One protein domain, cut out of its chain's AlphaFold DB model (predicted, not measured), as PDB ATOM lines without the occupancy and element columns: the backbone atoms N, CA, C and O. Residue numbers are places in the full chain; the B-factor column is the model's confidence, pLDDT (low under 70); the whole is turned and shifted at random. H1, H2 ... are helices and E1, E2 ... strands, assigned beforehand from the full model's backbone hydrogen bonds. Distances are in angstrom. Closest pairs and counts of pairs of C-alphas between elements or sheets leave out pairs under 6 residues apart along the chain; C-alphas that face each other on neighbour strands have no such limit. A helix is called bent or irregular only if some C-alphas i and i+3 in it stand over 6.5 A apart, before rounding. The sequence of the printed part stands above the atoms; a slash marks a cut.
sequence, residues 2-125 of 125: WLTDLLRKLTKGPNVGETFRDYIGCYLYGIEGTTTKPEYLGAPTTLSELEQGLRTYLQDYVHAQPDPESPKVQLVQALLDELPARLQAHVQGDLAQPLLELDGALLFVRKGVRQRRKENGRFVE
ATOM      1  N   TRP A   2      65.678 -18.651  42.439       60.91
ATOM      2  CA  TRP A   2      65.216 -18.827  41.046       60.91
ATOM      3  C   TRP A   2      66.049 -19.804  40.190       60.91
ATOM      4  O   TRP A   2      65.484 -20.656  39.515       60.91
ATOM      5  N   LEU A   3      67.385 -19.752  40.262       59.31
ATOM      6  CA  LEU A   3      68.265 -20.630  39.466       59.31
ATOM      7  C   LEU A   3      68.114 -22.118  39.816       59.31
ATOM      8  O   LEU A   3      68.084 -22.968  38.932       59.31
ATOM      9  N   THR A   4      67.974 -22.431  41.103       68.06
ATOM     10  CA  THR A   4      67.750 -23.799  41.591       68.06
ATOM     11  C   THR A   4      66.388 -24.344  41.174       68.06
ATOM     12  O   THR A   4      66.274 -25.528  40.874       68.06
ATOM     13  N   ASP A   5      65.364 -23.486  41.134       60.75
ATOM     14  CA  ASP A   5      64.015 -23.848  40.688       60.75
ATOM     15  C   ASP A   5      63.984 -24.102  39.175       60.75
ATOM     16  O   ASP A   5      63.447 -25.106  38.715       60.75
ATOM     17  N   LEU A   6      64.676 -23.256  38.403       60.88
ATOM     18  CA  LEU A   6      64.815 -23.407  36.957       60.88
ATOM     19  C   LEU A   6      65.575 -24.692  36.588       60.88
ATOM     20  O   LEU A   6      65.112 -25.464  35.753       60.88
ATOM     21  N   LEU A   7      66.713 -24.957  37.244       62.25
ATOM     22  CA  LEU A   7      67.492 -26.186  37.052       62.25
ATOM     23  C   LEU A   7      66.695 -27.429  37.456       62.25
ATOM     24  O   LEU A   7      66.738 -28.438  36.755       62.25
ATOM     25  N   ARG A   8      65.914 -27.358  38.543       66.62
ATOM     26  CA  ARG A   8      64.991 -28.428  38.944       66.62
ATOM     27  C   ARG A   8      63.922 -28.674  37.880       66.62
ATOM     28  O   ARG A   8      63.720 -29.823  37.510       66.62
ATOM     29  N   LYS A   9      63.283 -27.633  37.342       60.69
ATOM     30  CA  LYS A   9      62.246 -27.764  36.300       60.69
ATOM     31  C   LYS A   9      62.793 -28.313  34.986       60.69
ATOM     32  O   LYS A   9      62.105 -29.075  34.315       60.69
ATOM     33  N   LEU A  10      64.041 -27.987  34.660       59.50
ATOM     34  CA  LEU A  10      64.744 -28.529  33.496       59.50
ATOM     35  C   LEU A  10      65.167 -29.998  33.673       59.50
ATOM     36  O   LEU A  10      65.272 -30.705  32.678       59.50
ATOM     37  N   THR A  11      65.411 -30.459  34.907       60.59
ATOM     38  CA  THR A  11      65.937 -31.813  35.185       60.59
ATOM     39  C   THR A  11      64.884 -32.813  35.664       60.59
ATOM     40  O   THR A  11      64.989 -33.993  35.351       60.59
ATOM     41  N   LYS A  12      63.878 -32.368  36.423       67.31
ATOM     42  CA  LYS A  12      62.842 -33.211  37.050       67.31
ATOM     43  C   LYS A  12      61.416 -32.895  36.585       67.31
ATOM     44  O   LYS A  12      60.500 -33.628  36.934       67.31
ATOM     45  N   GLY A  13      61.236 -31.836  35.796       72.06
ATOM     46  CA  GLY A  13      59.919 -31.333  35.412       72.06
ATOM     47  C   GLY A  13      59.257 -30.472  36.502       72.06
ATOM     48  O   GLY A  13      59.786 -30.352  37.612       72.06
ATOM     49  N   PRO A  14      58.141 -29.795  36.178       83.19
ATOM     50  CA  PRO A  14      57.348 -29.041  37.149       83.19
ATOM     51  C   PRO A  14      56.747 -29.931  38.248       83.19
ATOM     52  O   PRO A  14      56.456 -31.106  38.022       83.19
ATOM     53  N   ASN A  15      56.513 -29.349  39.431       86.81
ATOM     54  CA  ASN A  15      55.692 -29.995  40.459       86.81
ATOM     55  C   ASN A  15      54.245 -30.155  39.971       86.81
ATOM     56  O   ASN A  15      53.815 -29.484  39.034       86.81
ATOM     57  N   VAL A  16      53.475 -31.012  40.640       88.94
ATOM     58  CA  VAL A  16      52.050 -31.179  40.336       88.94
ATOM     59  C   VAL A  16      51.312 -29.843  40.467       88.94
ATOM     60  O   VAL A  16      51.475 -29.152  41.471       88.94
ATOM     61  N   GLY A  17      50.552 -29.475  39.435       87.31
ATOM     62  CA  GLY A  17      49.843 -28.196  39.335       87.31
ATOM     63  C   GLY A  17      50.711 -27.019  38.872       87.31
ATOM     64  O   GLY A  17      50.185 -25.958  38.550       87.31
ATOM     65  N   GLU A  18      52.036 -27.178  38.785       89.31
ATOM     66  CA  GLU A  18      52.910 -26.149  38.227       89.31
ATOM     67  C   GLU A  18      53.064 -26.306  36.713       89.31
ATOM     68  O   GLU A  18      53.209 -27.409  36.182       89.31
ATOM     69  N   THR A  19      53.107 -25.178  36.009       87.56
ATOM     70  CA  THR A  19      53.371 -25.145  34.570       87.56
ATOM     71  C   THR A  19      54.839 -24.840  34.281       87.56
ATOM     72  O   THR A  19      55.509 -24.081  34.986       87.56
ATOM     73  N   PHE A  20      55.359 -25.429  33.207       83.56
ATOM     74  CA  PHE A  20      56.653 -25.086  32.631       83.56
ATOM     75  C   PHE A  20      56.578 -25.203  31.107       83.56
ATOM     76  O   PHE A  20      56.472 -26.300  30.558       83.56
ATOM     77  N   ARG A  21      56.645 -24.060  30.412       84.69
ATOM     78  CA  ARG A  21      56.427 -23.965  28.956       84.69
ATOM     79  C   ARG A  21      55.057 -24.553  28.568       84.69
ATOM     80  O   ARG A  21      54.034 -24.148  29.117       84.69
ATOM     81  N   ASP A  22      55.039 -25.504  27.639       85.88
ATOM     82  CA  ASP A  22      53.839 -26.208  27.187       85.88
ATOM     83  C   ASP A  22      53.501 -27.439  28.051       85.88
ATOM     84  O   ASP A  22      52.673 -28.247  27.644       85.88
ATOM     85  N   TYR A  23      54.110 -27.604  29.231       85.75
ATOM     86  CA  TYR A  23      53.894 -28.753  30.119       85.75
ATOM     87  C   TYR A  23      53.338 -28.337  31.480       85.75
ATOM     88  O   TYR A  23      53.568 -27.219  31.943       85.75
ATOM     89  N   ILE A  24      52.628 -29.259  32.123       89.50
ATOM     90  CA  ILE A  24      52.137 -29.149  33.500       89.50
ATOM     91  C   ILE A  24      52.497 -30.422  34.264       89.50
ATOM     92  O   ILE A  24      52.440 -31.523  33.706       89.50
ATOM     93  N   GLY A  25      52.910 -30.271  35.522       91.38
ATOM     94  CA  GLY A  25      53.128 -31.410  36.403       91.38
ATOM     95  C   GLY A  25      51.789 -32.005  36.817       91.38
ATOM     96  O   GLY A  25      50.847 -31.281  37.144       91.38
ATOM     97  N   CYS A  26      51.698 -33.326  36.818       92.94
ATOM     98  CA  CYS A  26      50.471 -34.050  37.119       92.94
ATOM     99  C   CYS A  26      50.753 -35.294  37.959       92.94
ATOM    100  O   CYS A  26      51.887 -35.783  38.041       92.94
ATOM    101  N   TYR A  27      49.705 -35.820  38.579       94.88
ATOM    102  CA  TYR A  27      49.696 -37.215  38.979       94.88
ATOM    103  C   TYR A  27      49.409 -38.073  37.750       94.88
ATOM    104  O   TYR A  27      48.626 -37.679  36.894       94.88
ATOM    105  N   LEU A  28      50.037 -39.236  37.660       94.06
ATOM    106  CA  LEU A  28      49.700 -40.298  36.720       94.06
ATOM    107  C   LEU A  28      49.162 -41.454  37.545       94.06
ATOM    108  O   LEU A  28      49.850 -41.899  38.464       94.06
ATOM    109  N   TYR A  29      47.970 -41.939  37.229       95.25
ATOM    110  CA  TYR A  29      47.426 -43.119  37.889       95.25
ATOM    111  C   TYR A  29      46.911 -44.121  36.870       95.25
ATOM    112  O   TYR A  29      46.549 -43.765  35.741       95.25
ATOM    113  N   GLY A  30      46.932 -45.385  37.261       94.44
ATOM    114  CA  GLY A  30      46.661 -46.472  36.346       94.44
ATOM    115  C   GLY A  30      46.839 -47.835  36.978       94.44
ATOM    116  O   GLY A  30      47.105 -47.946  38.174       94.44
ATOM    117  N   ILE A  31      46.707 -48.862  36.147       93.69
ATOM    118  CA  ILE A  31      46.876 -50.253  36.549       93.69
ATOM    119  C   ILE A  31      48.098 -50.841  35.869       93.69
ATOM    120  O   ILE A  31      48.301 -50.686  34.667       93.69
ATOM    121  N   GLU A  32      48.923 -51.527  36.645       91.75
ATOM    122  CA  GLU A  32      50.091 -52.250  36.161       91.75
ATOM    123  C   GLU A  32      49.989 -53.716  36.589       91.75
ATOM    124  O   GLU A  32      49.867 -54.021  37.770       91.75
ATOM    125  N   GLY A  33      49.989 -54.626  35.614       85.44
ATOM    126  CA  GLY A  33      50.104 -56.063  35.861       85.44
ATOM    127  C   GLY A  33      51.561 -56.518  35.793       85.44
ATOM    128  O   GLY A  33      52.427 -55.811  35.286       85.44
ATOM    129  N   THR A  34      51.838 -57.739  36.241       67.44
ATOM    130  CA  THR A  34      53.201 -58.305  36.260       67.44
ATOM    131  C   THR A  34      53.828 -58.528  34.878       67.44
ATOM    132  O   THR A  34      55.050 -58.631  34.782       67.44
ATOM    133  N   THR A  35      53.039 -58.600  33.800       67.06
ATOM    134  CA  THR A  35      53.536 -58.927  32.445       67.06
ATOM    135  C   THR A  35      53.120 -57.940  31.353       67.06
ATOM    136  O   THR A  35      53.533 -58.087  30.201       67.06
ATOM    137  N   THR A  36      52.329 -56.921  31.685       70.44
ATOM    138  CA  THR A  36      51.737 -55.981  30.725       70.44
ATOM    139  C   THR A  36      52.235 -54.560  30.941       70.44
ATOM    140  O   THR A  36      52.614 -54.165  32.038       70.44
ATOM    141  N   LYS A  37      52.231 -53.765  29.863       81.44
ATOM    142  CA  LYS A  37      52.474 -52.322  29.970       81.44
ATOM    143  C   LYS A  37      51.406 -51.689  30.872       81.44
ATOM    144  O   LYS A  37      50.254 -52.115  30.787       81.44
ATOM    145  N   PRO A  38      51.759 -50.662  31.665       86.31
ATOM    146  CA  PRO A  38      50.796 -49.970  32.506       86.31
ATOM    147  C   PRO A  38      49.684 -49.343  31.663       86.31
ATOM    148  O   PRO A  38      49.945 -48.662  30.664       86.31
ATOM    149  N   GLU A  39      48.447 -49.565  32.089       91.38
ATOM    150  CA  GLU A  39      47.259 -48.899  31.582       91.38
ATOM    151  C   GLU A  39      47.068 -47.592  32.351       91.38
ATOM    152  O   GLU A  39      46.833 -47.596  33.557       91.38
ATOM    153  N   TYR A  40      47.195 -46.463  31.659       91.50
ATOM    154  CA  TYR A  40      47.020 -45.147  32.266       91.50
ATOM    155  C   TYR A  40      45.551 -44.737  32.224       91.50
ATOM    156  O   TYR A  40      44.978 -44.597  31.146       91.50
ATOM    157  N   LEU A  41      44.977 -44.487  33.400       92.69
ATOM    158  CA  LEU A  41      43.577 -44.088  33.558       92.69
ATOM    159  C   LEU A  41      43.409 -42.567  33.531       92.69
ATOM    160  O   LEU A  41      42.402 -42.058  33.047       92.69
ATOM    161  N   GLY A  42      44.404 -41.818  34.014       92.38
ATOM    162  CA  GLY A  42      44.325 -40.365  34.002       92.38
ATOM    163  C   GLY A  42      45.603 -39.645  34.407       92.38
ATOM    164  O   GLY A  42      46.557 -40.234  34.923       92.38
ATOM    165  N   ALA A  43      45.594 -38.335  34.146       93.88
ATOM    166  CA  ALA A  43      46.710 -37.432  34.410       93.88
ATOM    167  C   ALA A  43      46.286 -36.125  35.137       93.88
ATOM    168  O   ALA A  43      46.491 -35.029  34.593       93.88
ATOM    169  N   PRO A  44      45.649 -36.223  36.323       93.88
ATOM    170  CA  PRO A  44      45.087 -35.085  37.050       93.88
ATOM    171  C   PRO A  44      46.165 -34.132  37.572       93.88
ATOM    172  O   PRO A  44      47.274 -34.533  37.933       93.88
ATOM    173  N   THR A  45      45.837 -32.845  37.610       93.38
ATOM    174  CA  THR A  45      46.767 -31.766  37.985       93.38
ATOM    175  C   THR A  45      46.577 -31.294  39.421       93.38
ATOM    176  O   THR A  45      47.435 -30.595  39.958       93.38
ATOM    177  N   THR A  46      45.504 -31.741  40.073       93.88
ATOM    178  CA  THR A  46      45.230 -31.496  41.488       93.88
ATOM    179  C   THR A  46      44.984 -32.801  42.243       93.88
ATOM    180  O   THR A  46      44.640 -33.830  41.660       93.88
ATOM    181  N   LEU A  47      45.167 -32.774  43.568       94.94
ATOM    182  CA  LEU A  47      44.852 -33.928  44.420       94.94
ATOM    183  C   LEU A  47      43.347 -34.238  44.409       94.94
ATOM    184  O   LEU A  47      42.965 -35.400  44.440       94.94
ATOM    185  N   SER A  48      42.510 -33.202  44.307       95.62
ATOM    186  CA  SER A  48      41.055 -33.348  44.232       95.62
ATOM    187  C   SER A  48      40.613 -34.056  42.949       95.62
ATOM    188  O   SER A  48      39.769 -34.944  43.009       95.62
ATOM    189  N   GLU A  49      41.190 -33.700  41.796       95.62
ATOM    190  CA  GLU A  49      40.922 -34.401  40.530       95.62
ATOM    191  C   GLU A  49      41.378 -35.862  40.588       95.62
ATOM    192  O   GLU A  49      40.689 -36.743  40.076       95.62
ATOM    193  N   LEU A  50      42.525 -36.131  41.223       96.50
ATOM    194  CA  LEU A  50      43.012 -37.493  41.424       96.50
ATOM    195  C   LEU A  50      42.062 -38.313  42.294       96.50
ATOM    196  O   LEU A  50      41.723 -39.433  41.923       96.50
ATOM    197  N   GLU A  51      41.620 -37.759  43.423       97.62
ATOM    198  CA  GLU A  51      40.649 -38.416  44.296       97.62
ATOM    199  C   GLU A  51      39.357 -38.724  43.541       97.62
ATOM    200  O   GLU A  51      38.862 -39.846  43.611       97.62
ATOM    201  N   GLN A  52      38.832 -37.757  42.786       97.19
ATOM    202  CA  GLN A  52      37.611 -37.941  42.011       97.19
ATOM    203  C   GLN A  52      37.777 -39.039  40.953       97.19
ATOM    204  O   GLN A  52      36.938 -39.935  40.877       97.19
ATOM    205  N   GLY A  53      38.868 -39.009  40.182       96.12
ATOM    206  CA  GLY A  53      39.151 -40.017  39.160       96.12
ATOM    207  C   GLY A  53      39.314 -41.425  39.738       96.12
ATOM    208  O   GLY A  53      38.771 -42.383  39.188       96.12
ATOM    209  N   LEU A  54      40.008 -41.555  40.874       96.44
ATOM    210  CA  LEU A  54      40.144 -42.824  41.594       96.44
ATOM    211  C   LEU A  54      38.809 -43.299  42.168       96.44
ATOM    212  O   LEU A  54      38.484 -44.474  42.035       96.44
ATOM    213  N   ARG A  55      38.023 -42.403  42.774       97.75
ATOM    214  CA  ARG A  55      36.708 -42.743  43.330       97.75
ATOM    215  C   ARG A  55      35.784 -43.280  42.247       97.75
ATOM    216  O   ARG A  55      35.212 -44.342  42.452       97.75
ATOM    217  N   THR A  56      35.681 -42.593  41.108       97.00
ATOM    218  CA  THR A  56      34.869 -43.058  39.975       97.00
ATOM    219  C   THR A  56      35.334 -44.429  39.499       97.00
ATOM    220  O   THR A  56      34.531 -45.353  39.452       97.00
ATOM    221  N   TYR A  57      36.637 -44.603  39.260       95.12
ATOM    222  CA  TYR A  57      37.184 -45.883  38.811       95.12
ATOM    223  C   TYR A  57      36.896 -47.040  39.787       95.12
ATOM    224  O   TYR A  57      36.463 -48.117  39.378       95.12
ATOM    225  N   LEU A  58      37.121 -46.829  41.086       95.38
ATOM    226  CA  LEU A  58      36.907 -47.846  42.118       95.38
ATOM    227  C   LEU A  58      35.417 -48.152  42.323       95.38
ATOM    228  O   LEU A  58      35.055 -49.305  42.552       95.38
ATOM    229  N   GLN A  59      34.547 -47.145  42.216       96.44
ATOM    230  CA  GLN A  59      33.100 -47.352  42.240       96.44
ATOM    231  C   GLN A  59      32.656 -48.181  41.035       96.44
ATOM    232  O   GLN A  59      31.952 -49.170  41.228       96.44
ATOM    233  N   ASP A  60      33.111 -47.847  39.827       95.19
ATOM    234  CA  ASP A  60      32.806 -48.615  38.616       95.19
ATOM    235  C   ASP A  60      33.296 -50.067  38.740       95.19
ATOM    236  O   ASP A  60      32.567 -50.997  38.390       95.19
ATOM    237  N   TYR A  61      34.486 -50.278  39.320       92.88
ATOM    238  CA  TYR A  61      35.008 -51.614  39.610       92.88
ATOM    239  C   TYR A  61      34.060 -52.420  40.504       92.88
ATOM    240  O   TYR A  61      33.761 -53.565  40.168       92.88
ATOM    241  N   VAL A  62      33.578 -51.837  41.610       94.88
ATOM    242  CA  VAL A  62      32.643 -52.498  42.541       94.88
ATOM    243  C   VAL A  62      31.317 -52.822  41.857       94.88
ATOM    244  O   VAL A  62      30.830 -53.943  41.982       94.88
ATOM    245  N   HIS A  63      30.755 -51.881  41.090       94.75
ATOM    246  CA  HIS A  63      29.481 -52.080  40.386       94.75
ATOM    247  C   HIS A  63      29.564 -53.158  39.299       94.75
ATOM    248  O   HIS A  63      28.559 -53.795  38.989       94.75
ATOM    249  N   ALA A  64      30.747 -53.369  38.717       93.50
ATOM    250  CA  ALA A  64      30.978 -54.389  37.704       93.50
ATOM    251  C   ALA A  64      31.203 -55.801  38.282       93.50
ATOM    252  O   ALA A  64      31.233 -56.762  37.508       93.50
ATOM    253  N   GLN A  65      31.380 -55.959  39.604       92.50
ATOM    254  CA  GLN A  65      31.628 -57.278  40.189       92.50
ATOM    255  C   GLN A  65      30.342 -58.114  40.294       92.50
ATOM    256  O   GLN A  65      29.320 -57.620  40.767       92.50
ATOM    257  N   PRO A  66      30.391 -59.407  39.921       91.94
ATOM    258  CA  PRO A  66      29.237 -60.297  40.027       91.94
ATOM    259  C   PRO A  66      28.910 -60.682  41.477       91.94
ATOM    260  O   PRO A  66      27.767 -61.017  41.772       91.94
ATOM    261  N   ASP A  67      29.907 -60.648  42.367       92.75
ATOM    262  CA  ASP A  67      29.766 -60.979  43.783       92.75
ATOM    263  C   ASP A  67      30.141 -59.764  44.656       92.75
ATOM    264  O   ASP A  67      31.337 -59.489  44.847       92.75
ATOM    265  N   PRO A  68      29.142 -59.035  45.189       87.88
ATOM    266  CA  PRO A  68      29.368 -57.864  46.029       87.88
ATOM    267  C   PRO A  68      29.946 -58.217  47.406       87.88
ATOM    268  O   PRO A  68      30.498 -57.343  48.071       87.88
ATOM    269  N   GLU A  69      29.857 -59.477  47.841       90.31
ATOM    270  CA  GLU A  69      30.422 -59.919  49.118       90.31
ATOM    271  C   GLU A  69      31.837 -60.481  48.966       90.31
ATOM    272  O   GLU A  69      32.469 -60.838  49.963       90.31
ATOM    273  N   SER A  70      32.375 -60.515  47.744       93.44
ATOM    274  CA  SER A  70      33.723 -61.019  47.516       93.44
ATOM    275  C   SER A  70      34.766 -60.215  48.315       93.44
ATOM    276  O   SER A  70      34.661 -58.987  48.429       93.44
ATOM    277  N   PRO A  71      35.836 -60.859  48.824       91.81
ATOM    278  CA  PRO A  71      36.886 -60.169  49.582       91.81
ATOM    279  C   PRO A  71      37.507 -58.972  48.846       91.81
ATOM    280  O   PRO A  71      37.958 -58.017  49.472       91.81
ATOM    281  N   LYS A  72      37.502 -59.000  47.508       90.81
ATOM    282  CA  LYS A  72      38.013 -57.924  46.648       90.81
ATOM    283  C   LYS A  72      37.122 -56.692  46.703       90.81
ATOM    284  O   LYS A  72      37.626 -55.588  46.871       90.81
ATOM    285  N   VAL A  73      35.805 -56.888  46.602       94.00
ATOM    286  CA  VAL A  73      34.834 -55.798  46.736       94.00
ATOM    287  C   VAL A  73      34.931 -55.184  48.124       94.00
ATOM    288  O   VAL A  73      35.026 -53.966  48.230       94.00
ATOM    289  N   GLN A  74      35.017 -56.004  49.176       94.38
ATOM    290  CA  GLN A  74      35.176 -55.508  50.548       94.38
ATOM    291  C   GLN A  74      36.452 -54.669  50.716       94.38
ATOM    292  O   GLN A  74      36.424 -53.605  51.331       94.38
ATOM    293  N   LEU A  75      37.567 -55.110  50.129       94.06
ATOM    294  CA  LEU A  75      38.843 -54.398  50.183       94.06
ATOM    295  C   LEU A  75      38.806 -53.066  49.411       94.06
ATOM    296  O   LEU A  75      39.333 -52.062  49.895       94.06
ATOM    297  N   VAL A  76      38.151 -53.031  48.248       95.31
ATOM    298  CA  VAL A  76      37.940 -51.787  47.489       95.31
ATOM    299  C   VAL A  76      36.989 -50.844  48.223       95.31
ATOM    300  O   VAL A  76      37.246 -49.643  48.267       95.31
ATOM    301  N   GLN A  77      35.935 -51.367  48.845       95.69
ATOM    302  CA  GLN A  77      34.990 -50.573  49.624       95.69
ATOM    303  C   GLN A  77      35.671 -49.935  50.842       95.69
ATOM    304  O   GLN A  77      35.532 -48.735  51.057       95.69
ATOM    305  N   ALA A  78      36.510 -50.689  51.559       94.88
ATOM    306  CA  ALA A  78      37.317 -50.154  52.655       94.88
ATOM    307  C   ALA A  78      38.295 -49.061  52.185       94.88
ATOM    308  O   ALA A  78      38.497 -48.062  52.875       94.88
ATOM    309  N   LEU A  79      38.894 -49.208  50.994       95.50
ATOM    310  CA  LEU A  79      39.695 -48.133  50.400       95.50
ATOM    311  C   LEU A  79      38.840 -46.903  50.071       95.50
ATOM    312  O   LEU A  79      39.295 -45.793  50.319       95.50
ATOM    313  N   LEU A  80      37.642 -47.080  49.507       96.81
ATOM    314  CA  LEU A  80      36.738 -45.979  49.159       96.81
ATOM    315  C   LEU A  80      36.333 -45.153  50.387       96.81
ATOM    316  O   LEU A  80      36.321 -43.921  50.299       96.81
ATOM    317  N   ASP A  81      36.066 -45.812  51.515       96.75
ATOM    318  CA  ASP A  81      35.659 -45.170  52.769       96.75
ATOM    319  C   ASP A  81      36.774 -44.289  53.360       96.75
ATOM    320  O   ASP A  81      36.512 -43.224  53.923       96.75
ATOM    321  N   GLU A  82      38.035 -44.685  53.168       96.25
ATOM    322  CA  GLU A  82      39.214 -43.966  53.670       96.25
ATOM    323  C   GLU A  82      40.003 -43.232  52.572       96.25
ATOM    324  O   GLU A  82      41.115 -42.745  52.815       96.25
ATOM    325  N   LEU A  83      39.450 -43.141  51.357       95.94
ATOM    326  CA  LEU A  83      40.190 -42.721  50.165       95.94
ATOM    327  C   LEU A  83      40.911 -41.376  50.337       95.94
ATOM    328  O   LEU A  83      42.098 -41.332  50.015       95.94
ATOM    329  N   PRO A  84      40.287 -40.303  50.872       95.44
ATOM    330  CA  PRO A  84      40.966 -39.013  51.001       95.44
ATOM    331  C   PRO A  84      42.234 -39.098  51.863       95.44
ATOM    332  O   PRO A  84      43.296 -38.611  51.474       95.44
ATOM    333  N   ALA A  85      42.147 -39.774  53.014       95.25
ATOM    334  CA  ALA A  85      43.257 -39.897  53.955       95.25
ATOM    335  C   ALA A  85      44.360 -40.817  53.415       95.25
ATOM    336  O   ALA A  85      45.542 -40.466  53.464       95.25
ATOM    337  N   ARG A  86      43.989 -41.976  52.848       95.12
ATOM    338  CA  ARG A  86      44.960 -42.920  52.272       95.12
ATOM    339  C   ARG A  86      45.658 -42.329  51.057       95.12
ATOM    340  O   ARG A  86      46.875 -42.456  50.944       95.12
ATOM    341  N   LEU A  87      44.926 -41.627  50.195       95.88
ATOM    342  CA  LEU A  87      45.501 -40.952  49.039       95.88
ATOM    343  C   LEU A  87      46.470 -39.847  49.466       95.88
ATOM    344  O   LEU A  87      47.574 -39.775  48.931       95.88
ATOM    345  N   GLN A  88      46.098 -39.025  50.453       95.50
ATOM    346  CA  GLN A  88      46.977 -37.984  50.986       95.50
ATOM    347  C   GLN A  88      48.274 -38.570  51.559       95.50
ATOM    348  O   GLN A  88      49.360 -38.083  51.235       95.50
ATOM    349  N   ALA A  89      48.175 -39.627  52.369       95.44
ATOM    350  CA  ALA A  89      49.341 -40.316  52.914       95.44
ATOM    351  C   ALA A  89      50.214 -40.911  51.799       95.44
ATOM    352  O   ALA A  89      51.437 -40.778  51.826       95.44
ATOM    353  N   HIS A  90      49.592 -41.504  50.779       94.88
ATOM    354  CA  HIS A  90      50.288 -42.104  49.648       94.88
ATOM    355  C   HIS A  90      51.073 -41.070  48.825       94.88
ATOM    356  O   HIS A  90      52.258 -41.267  48.568       94.88
ATOM    357  N   VAL A  91      50.470 -39.924  48.479       93.62
ATOM    358  CA  VAL A  91      51.156 -38.881  47.682       93.62
ATOM    359  C   VAL A  91      52.277 -38.156  48.431       93.62
ATOM    360  O   VAL A  91      53.133 -37.521  47.798       93.62
ATOM    361  N   GLN A  92      52.268 -38.232  49.764       92.62
ATOM    362  CA  GLN A  92      53.326 -37.727  50.644       92.62
ATOM    363  C   GLN A  92      54.395 -38.785  50.961       92.62
ATOM    364  O   GLN A  92      55.495 -38.419  51.375       92.62
ATOM    365  N   GLY A  93      54.076 -40.066  50.769       92.19
ATOM    366  CA  GLY A  93      54.954 -41.204  51.012       92.19
ATOM    367  C   GLY A  93      55.747 -41.640  49.778       92.19
ATOM    368  O   GLY A  93      56.155 -40.830  48.943       92.19
ATOM    369  N   ASP A  94      55.993 -42.948  49.691       90.44
ATOM    370  CA  ASP A  94      56.719 -43.571  48.585       90.44
ATOM    371  C   ASP A  94      55.776 -43.964  47.436       90.44
ATOM    372  O   ASP A  94      55.046 -44.949  47.520       90.44
ATOM    373  N   LEU A  95      55.842 -43.208  46.337       91.56
ATOM    374  CA  LEU A  95      55.076 -43.448  45.106       91.56
ATOM    375  C   LEU A  95      55.599 -44.631  44.265       91.56
ATOM    376  O   LEU A  95      55.065 -44.903  43.187       91.56
ATOM    377  N   ALA A  96      56.673 -45.306  44.693       89.31
ATOM    378  CA  ALA A  96      57.074 -46.579  44.099       89.31
ATOM    379  C   ALA A  96      56.152 -47.726  44.540       89.31
ATOM    380  O   ALA A  96      56.028 -48.715  43.818       89.31
ATOM    381  N   GLN A  97      55.499 -47.585  45.697       92.38
ATOM    382  CA  GLN A  97      54.498 -48.537  46.160       92.38
ATOM    383  C   GLN A  97      53.168 -48.308  45.430       92.38
ATOM    384  O   GLN A  97      52.856 -47.175  45.060       92.38
ATOM    385  N   PRO A  98      52.361 -49.354  45.215       93.62
ATOM    386  CA  PRO A  98      51.000 -49.193  44.723       93.62
ATOM    387  C   PRO A  98      50.086 -48.616  45.813       93.62
ATOM    388  O   PRO A  98      50.317 -48.788  47.010       93.62
ATOM    389  N   LEU A  99      49.013 -47.947  45.393       94.44
ATOM    390  CA  LEU A  99      47.924 -47.531  46.277       94.44
ATOM    391  C   LEU A  99      47.073 -48.737  46.704       94.44
ATOM    392  O   LEU A  99      46.590 -48.787  47.835       94.44
ATOM    393  N   LEU A 100      46.887 -49.693  45.789       94.56
ATOM    394  CA  LEU A 100      46.126 -50.918  46.005       94.56
ATOM    395  C   LEU A 100      46.693 -52.057  45.154       94.56
ATOM    396  O   LEU A 100      47.073 -51.836  44.006       94.56
ATOM    397  N   GLU A 101      46.688 -53.272  45.689       92.56
ATOM    398  CA  GLU A 101      46.971 -54.495  44.940       92.56
ATOM    399  C   GLU A 101      45.717 -55.379  44.917       92.56
ATOM    400  O   GLU A 101      45.110 -55.633  45.959       92.56
ATOM    401  N   LEU A 102      45.325 -55.824  43.721       87.50
ATOM    402  CA  LEU A 102      44.171 -56.686  43.467       87.50
ATOM    403  C   LEU A 102      44.579 -57.792  42.489       87.50
ATOM    404  O   LEU A 102      44.789 -57.525  41.311       87.50
ATOM    405  N   ASP A 103      44.698 -59.032  42.967       82.00
ATOM    406  CA  ASP A 103      45.016 -60.220  42.150       82.00
ATOM    407  C   ASP A 103      46.220 -60.063  41.202       82.00
ATOM    408  O   ASP A 103      46.190 -60.489  40.047       82.00
ATOM    409  N   GLY A 104      47.295 -59.429  41.674       84.31
ATOM    410  CA  GLY A 104      48.491 -59.187  40.863       84.31
ATOM    411  C   GLY A 104      48.373 -58.020  39.876       84.31
ATOM    412  O   GLY A 104      49.306 -57.788  39.104       84.31
ATOM    413  N   ALA A 105      47.266 -57.271  39.910       88.12
ATOM    414  CA  ALA A 105      47.144 -55.948  39.317       88.12
ATOM    415  C   ALA A 105      47.395 -54.869  40.382       88.12
ATOM    416  O   ALA A 105      46.831 -54.897  41.477       88.12
ATOM    417  N   LEU A 106      48.251 -53.908  40.051       93.62
ATOM    418  CA  LEU A 106      48.686 -52.836  40.935       93.62
ATOM    419  C   LEU A 106      48.052 -51.518  40.501       93.62
ATOM    420  O   LEU A 106      48.356 -51.010  39.423       93.62
ATOM    421  N   LEU A 107      47.209 -50.934  41.348       95.00
ATOM    422  CA  LEU A 107      46.736 -49.565  41.177       95.00
ATOM    423  C   LEU A 107      47.843 -48.617  41.636       95.00
ATOM    424  O   LEU A 107      48.087 -48.475  42.836       95.00
ATOM    425  N   PHE A 108      48.525 -47.972  40.696       94.88
ATOM    426  CA  PHE A 108      49.628 -47.063  40.996       94.88
ATOM    427  C   PHE A 108      49.191 -45.600  40.937       94.88
ATOM    428  O   PHE A 108      48.317 -45.216  40.159       94.88
ATOM    429  N   VAL A 109      49.886 -44.764  41.709       95.62
ATOM    430  CA  VAL A 109      49.883 -43.304  41.577       95.62
ATOM    431  C   VAL A 109      51.338 -42.852  41.513       95.62
ATOM    432  O   VAL A 109      52.165 -43.263  42.318       95.62
ATOM    433  N   ARG A 110      51.685 -42.011  40.541       93.75
ATOM    434  CA  ARG A 110      53.044 -41.495  40.321       93.75
ATOM    435  C   ARG A 110      52.996 -40.006  40.010       93.75
ATOM    436  O   ARG A 110      51.946 -39.466  39.676       93.75
ATOM    437  N   LYS A 111      54.139 -39.327  40.094       92.44
ATOM    438  CA  LYS A 111      54.294 -37.954  39.583       92.44
ATOM    439  C   LYS A 111      54.823 -38.008  38.157       92.44
ATOM    440  O   LYS A 111      55.724 -38.788  37.859       92.44
ATOM    441  N   GLY A 112      54.272 -37.168  37.298       89.56
ATOM    442  CA  GLY A 112      54.669 -37.064  35.906       89.56
ATOM    443  C   GLY A 112      54.449 -35.663  35.362       89.56
ATOM    444  O   GLY A 112      54.167 -34.712  36.092       89.56
ATOM    445  N   VAL A 113      54.599 -35.550  34.050       89.75
ATOM    446  CA  VAL A 113      54.355 -34.319  33.307       89.75
ATOM    447  C   VAL A 113      53.498 -34.653  32.100       89.75
ATOM    448  O   VAL A 113      53.735 -35.661  31.430       89.75
ATOM    449  N   ARG A 114      52.517 -33.803  31.794       85.75
ATOM    450  CA  ARG A 114      51.752 -33.889  30.545       85.75
ATOM    451  C   ARG A 114      51.853 -32.596  29.760       85.75
ATOM    452  O   ARG A 114      52.043 -31.520  30.329       85.75
ATOM    453  N   GLN A 115      51.723 -32.704  28.443       86.38
ATOM    454  CA  GLN A 115      51.599 -31.529  27.594       86.38
ATOM    455  C   GLN A 115      50.239 -30.868  27.849       86.38
ATOM    456  O   GLN A 115      49.208 -31.536  27.956       86.38
ATOM    457  N   ARG A 116      50.243 -29.545  27.972       84.75
ATOM    458  CA  ARG A 116      49.042 -28.739  28.163       84.75
ATOM    459  C   ARG A 116      48.264 -28.704  26.851       84.75
ATOM    460  O   ARG A 116      48.839 -28.465  25.787       84.75
ATOM    461  N   ARG A 117      46.951 -28.924  26.922       77.19
ATOM    462  CA  ARG A 117      46.083 -28.870  25.743       77.19
ATOM    463  C   ARG A 117      45.761 -27.412  25.429       77.19
ATOM    464  O   ARG A 117      45.395 -26.651  26.321       77.19
ATOM    465  N   LYS A 118      45.923 -27.018  24.164       76.75
ATOM    466  CA  LYS A 118      45.511 -25.702  23.664       76.75
ATOM    467  C   LYS A 118      44.173 -25.854  22.948       76.75
ATOM    468  O   LYS A 118      44.101 -26.577  21.959       76.75
ATOM    469  N   GLU A 119      43.151 -25.149  23.411       71.50
ATOM    470  CA  GLU A 119      41.878 -24.992  22.701       71.50
ATOM    471  C   GLU A 119      41.634 -23.500  22.468       71.50
ATOM    472  O   GLU A 119      41.750 -22.684  23.381       71.50
ATOM    473  N   ASN A 120      41.362 -23.114  21.216       70.19
ATOM    474  CA  ASN A 120      41.123 -21.719  20.815       70.19
ATOM    475  C   ASN A 120      42.195 -20.721  21.308       70.19
ATOM    476  O   ASN A 120      41.890 -19.612  21.742       70.19
ATOM    477  N   GLY A 121      43.470 -21.125  21.275       63.75
ATOM    478  CA  GLY A 121      44.597 -20.285  21.697       63.75
ATOM    479  C   GLY A 121      44.760 -20.125  23.213       63.75
ATOM    480  O   GLY A 121      45.664 -19.413  23.647       63.75
ATOM    481  N   ARG A 122      43.934 -20.794  24.027       64.44
ATOM    482  CA  ARG A 122      44.043 -20.823  25.490       64.44
ATOM    483  C   ARG A 122      44.400 -22.222  25.970       64.44
ATOM    484  O   ARG A 122      44.022 -23.216  25.355       64.44
ATOM    485  N   PHE A 123      45.154 -22.293  27.060       65.75
ATOM    486  CA  PHE A 123      45.370 -23.560  27.743       65.75
ATOM    487  C   PHE A 123      44.120 -23.902  28.555       65.75
ATOM    488  O   PHE A 123      43.643 -23.066  29.320       65.75
ATOM    489  N   VAL A 124      43.596 -25.105  28.345       64.94
ATOM    490  CA  VAL A 124      42.517 -25.710  29.136       64.94
ATOM    491  C   VAL A 124      43.182 -26.778  29.991       64.94
ATOM    492  O   VAL A 124      43.734 -27.749  29.461       64.94
ATOM    493  N   GLU A 125      43.249 -26.509  31.290       65.12
ATOM    494  CA  GLU A 125      43.802 -27.415  32.300       65.12
ATOM    495  C   GLU A 125      42.696 -28.244  32.928       65.12
ATOM    496  O   GLU A 125      41.630 -27.658  33.226       65.12
TER     497      GLU A 125
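Overview. This is residues 2 to 125 of the 125 residues of an uncharacterized protein of Comamonas kerstersii (UniProt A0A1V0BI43). Two long, bent strands, E1 and E4, run side by side through a strongly twisted sheet of four strands, and the helical hairpin H2 and H3 packs on that sheet in the half of the domain away from H1, with H4 grazing the sheet. At the other end lie helix H1 and the small strand hairpin E5 and E6, which is reached from the far end of E4; both are away from the other helices and from each other. The printed part has 124 residues, with four named helices and six named strands in the order H1 E1 E2 H2 H3 H4 E3 E4 E5 E6. The larger sheet runs E2 E1 E4 E3, the smaller E5 E6, both antiparallel, and the class is mixed, helices and strands. The whole is only just compact, close to loose, with a radius of gyration of the C-alphas of 16.5 A, and elongated, spanning 54 by 34 by 30 A.

Arrangement. H1, residues 2 to 12, touches no helix and is only just not on the larger sheet, with 4 pairs of C-alphas within 10 A. E1, residues 23 to 33, and E4, residues 105 to 115, are the inner strands of that sheet, antiparallel at 160 degrees between their directions; N 28 and O 110 are 2.8 A apart and N 112 and O 26 2.9 A, within hydrogen-bond range. E1 bends by 60 degrees at residue 26 and E4 by 70 degrees at residue 111. Residues 19 to 20 make a short antiparallel pairing with residues 23 to 24 of E1. E2, residues 39 to 42, is an edge strand and forms a hairpin with E1, with N 39 and O 31 at 2.8 A. H2, residues 47 to 63, is on the sheet at a height of 9.8 A and runs along the strands, at 23 degrees to E1 on the local plane; it lies over E1 and only just over E2, with 3 of its C-alphas falling on E2. The closest C-alphas of E1 and H2 are those of Tyr 27 and Leu 50, 7.1 A apart. H3, residues 71 to 81, forms a helical hairpin with H2, at a shallow tilt of 31 degrees, opposite ways; they touch, through residues 55 to 62 of H2 alone, closest at the C-alphas of Val 62 and Val 73, 5.8 A. H2 and H3 on one face of the sheet make two layers, helices on one face of a sheet. H4, residues 83 to 92, only grazes the sheet, with residues 87 to 91. It touches residues 51 to 55 of H2 alone, at a steep tilt of 50 degrees, opposite ways, with the C-alphas of Glu 51 and Pro 84 closest at 6.7 A. E3, residues 100 to 102, is the other edge strand and forms a hairpin with E4, with N 107 and O 100 at 2.8 A. E4 runs on into E5, residues 117 to 119, at 55 degrees. E5 forms a hairpin with E6, residues 122 to 124, with N 119 and O 122 at 2.9 A. In H1, H2, H3 and H4 every O i to N i+4 pair is within hydrogen-bond range.

Along the chain. H1 begins at C-alpha 2, (65.216, -18.827, 41.046), and is 15.1 A long. E1 is 28.2 A long, E4 27.5 A and H2 24.1 A. H3 measures 15.4 A and H4 14.1 A. E6 ends at C-alpha 124, (42.517, -25.710, 29.136).

Size, cuts and confidence. The C-alphas farthest apart are those of Leu 3 and Asp 67, at 55.9 A. The printed part has no cut, and no link is long. The mean pLDDT of the printed part is 87.2; residues 2 to 12, 34 to 35 and 121 to 125 are under 70.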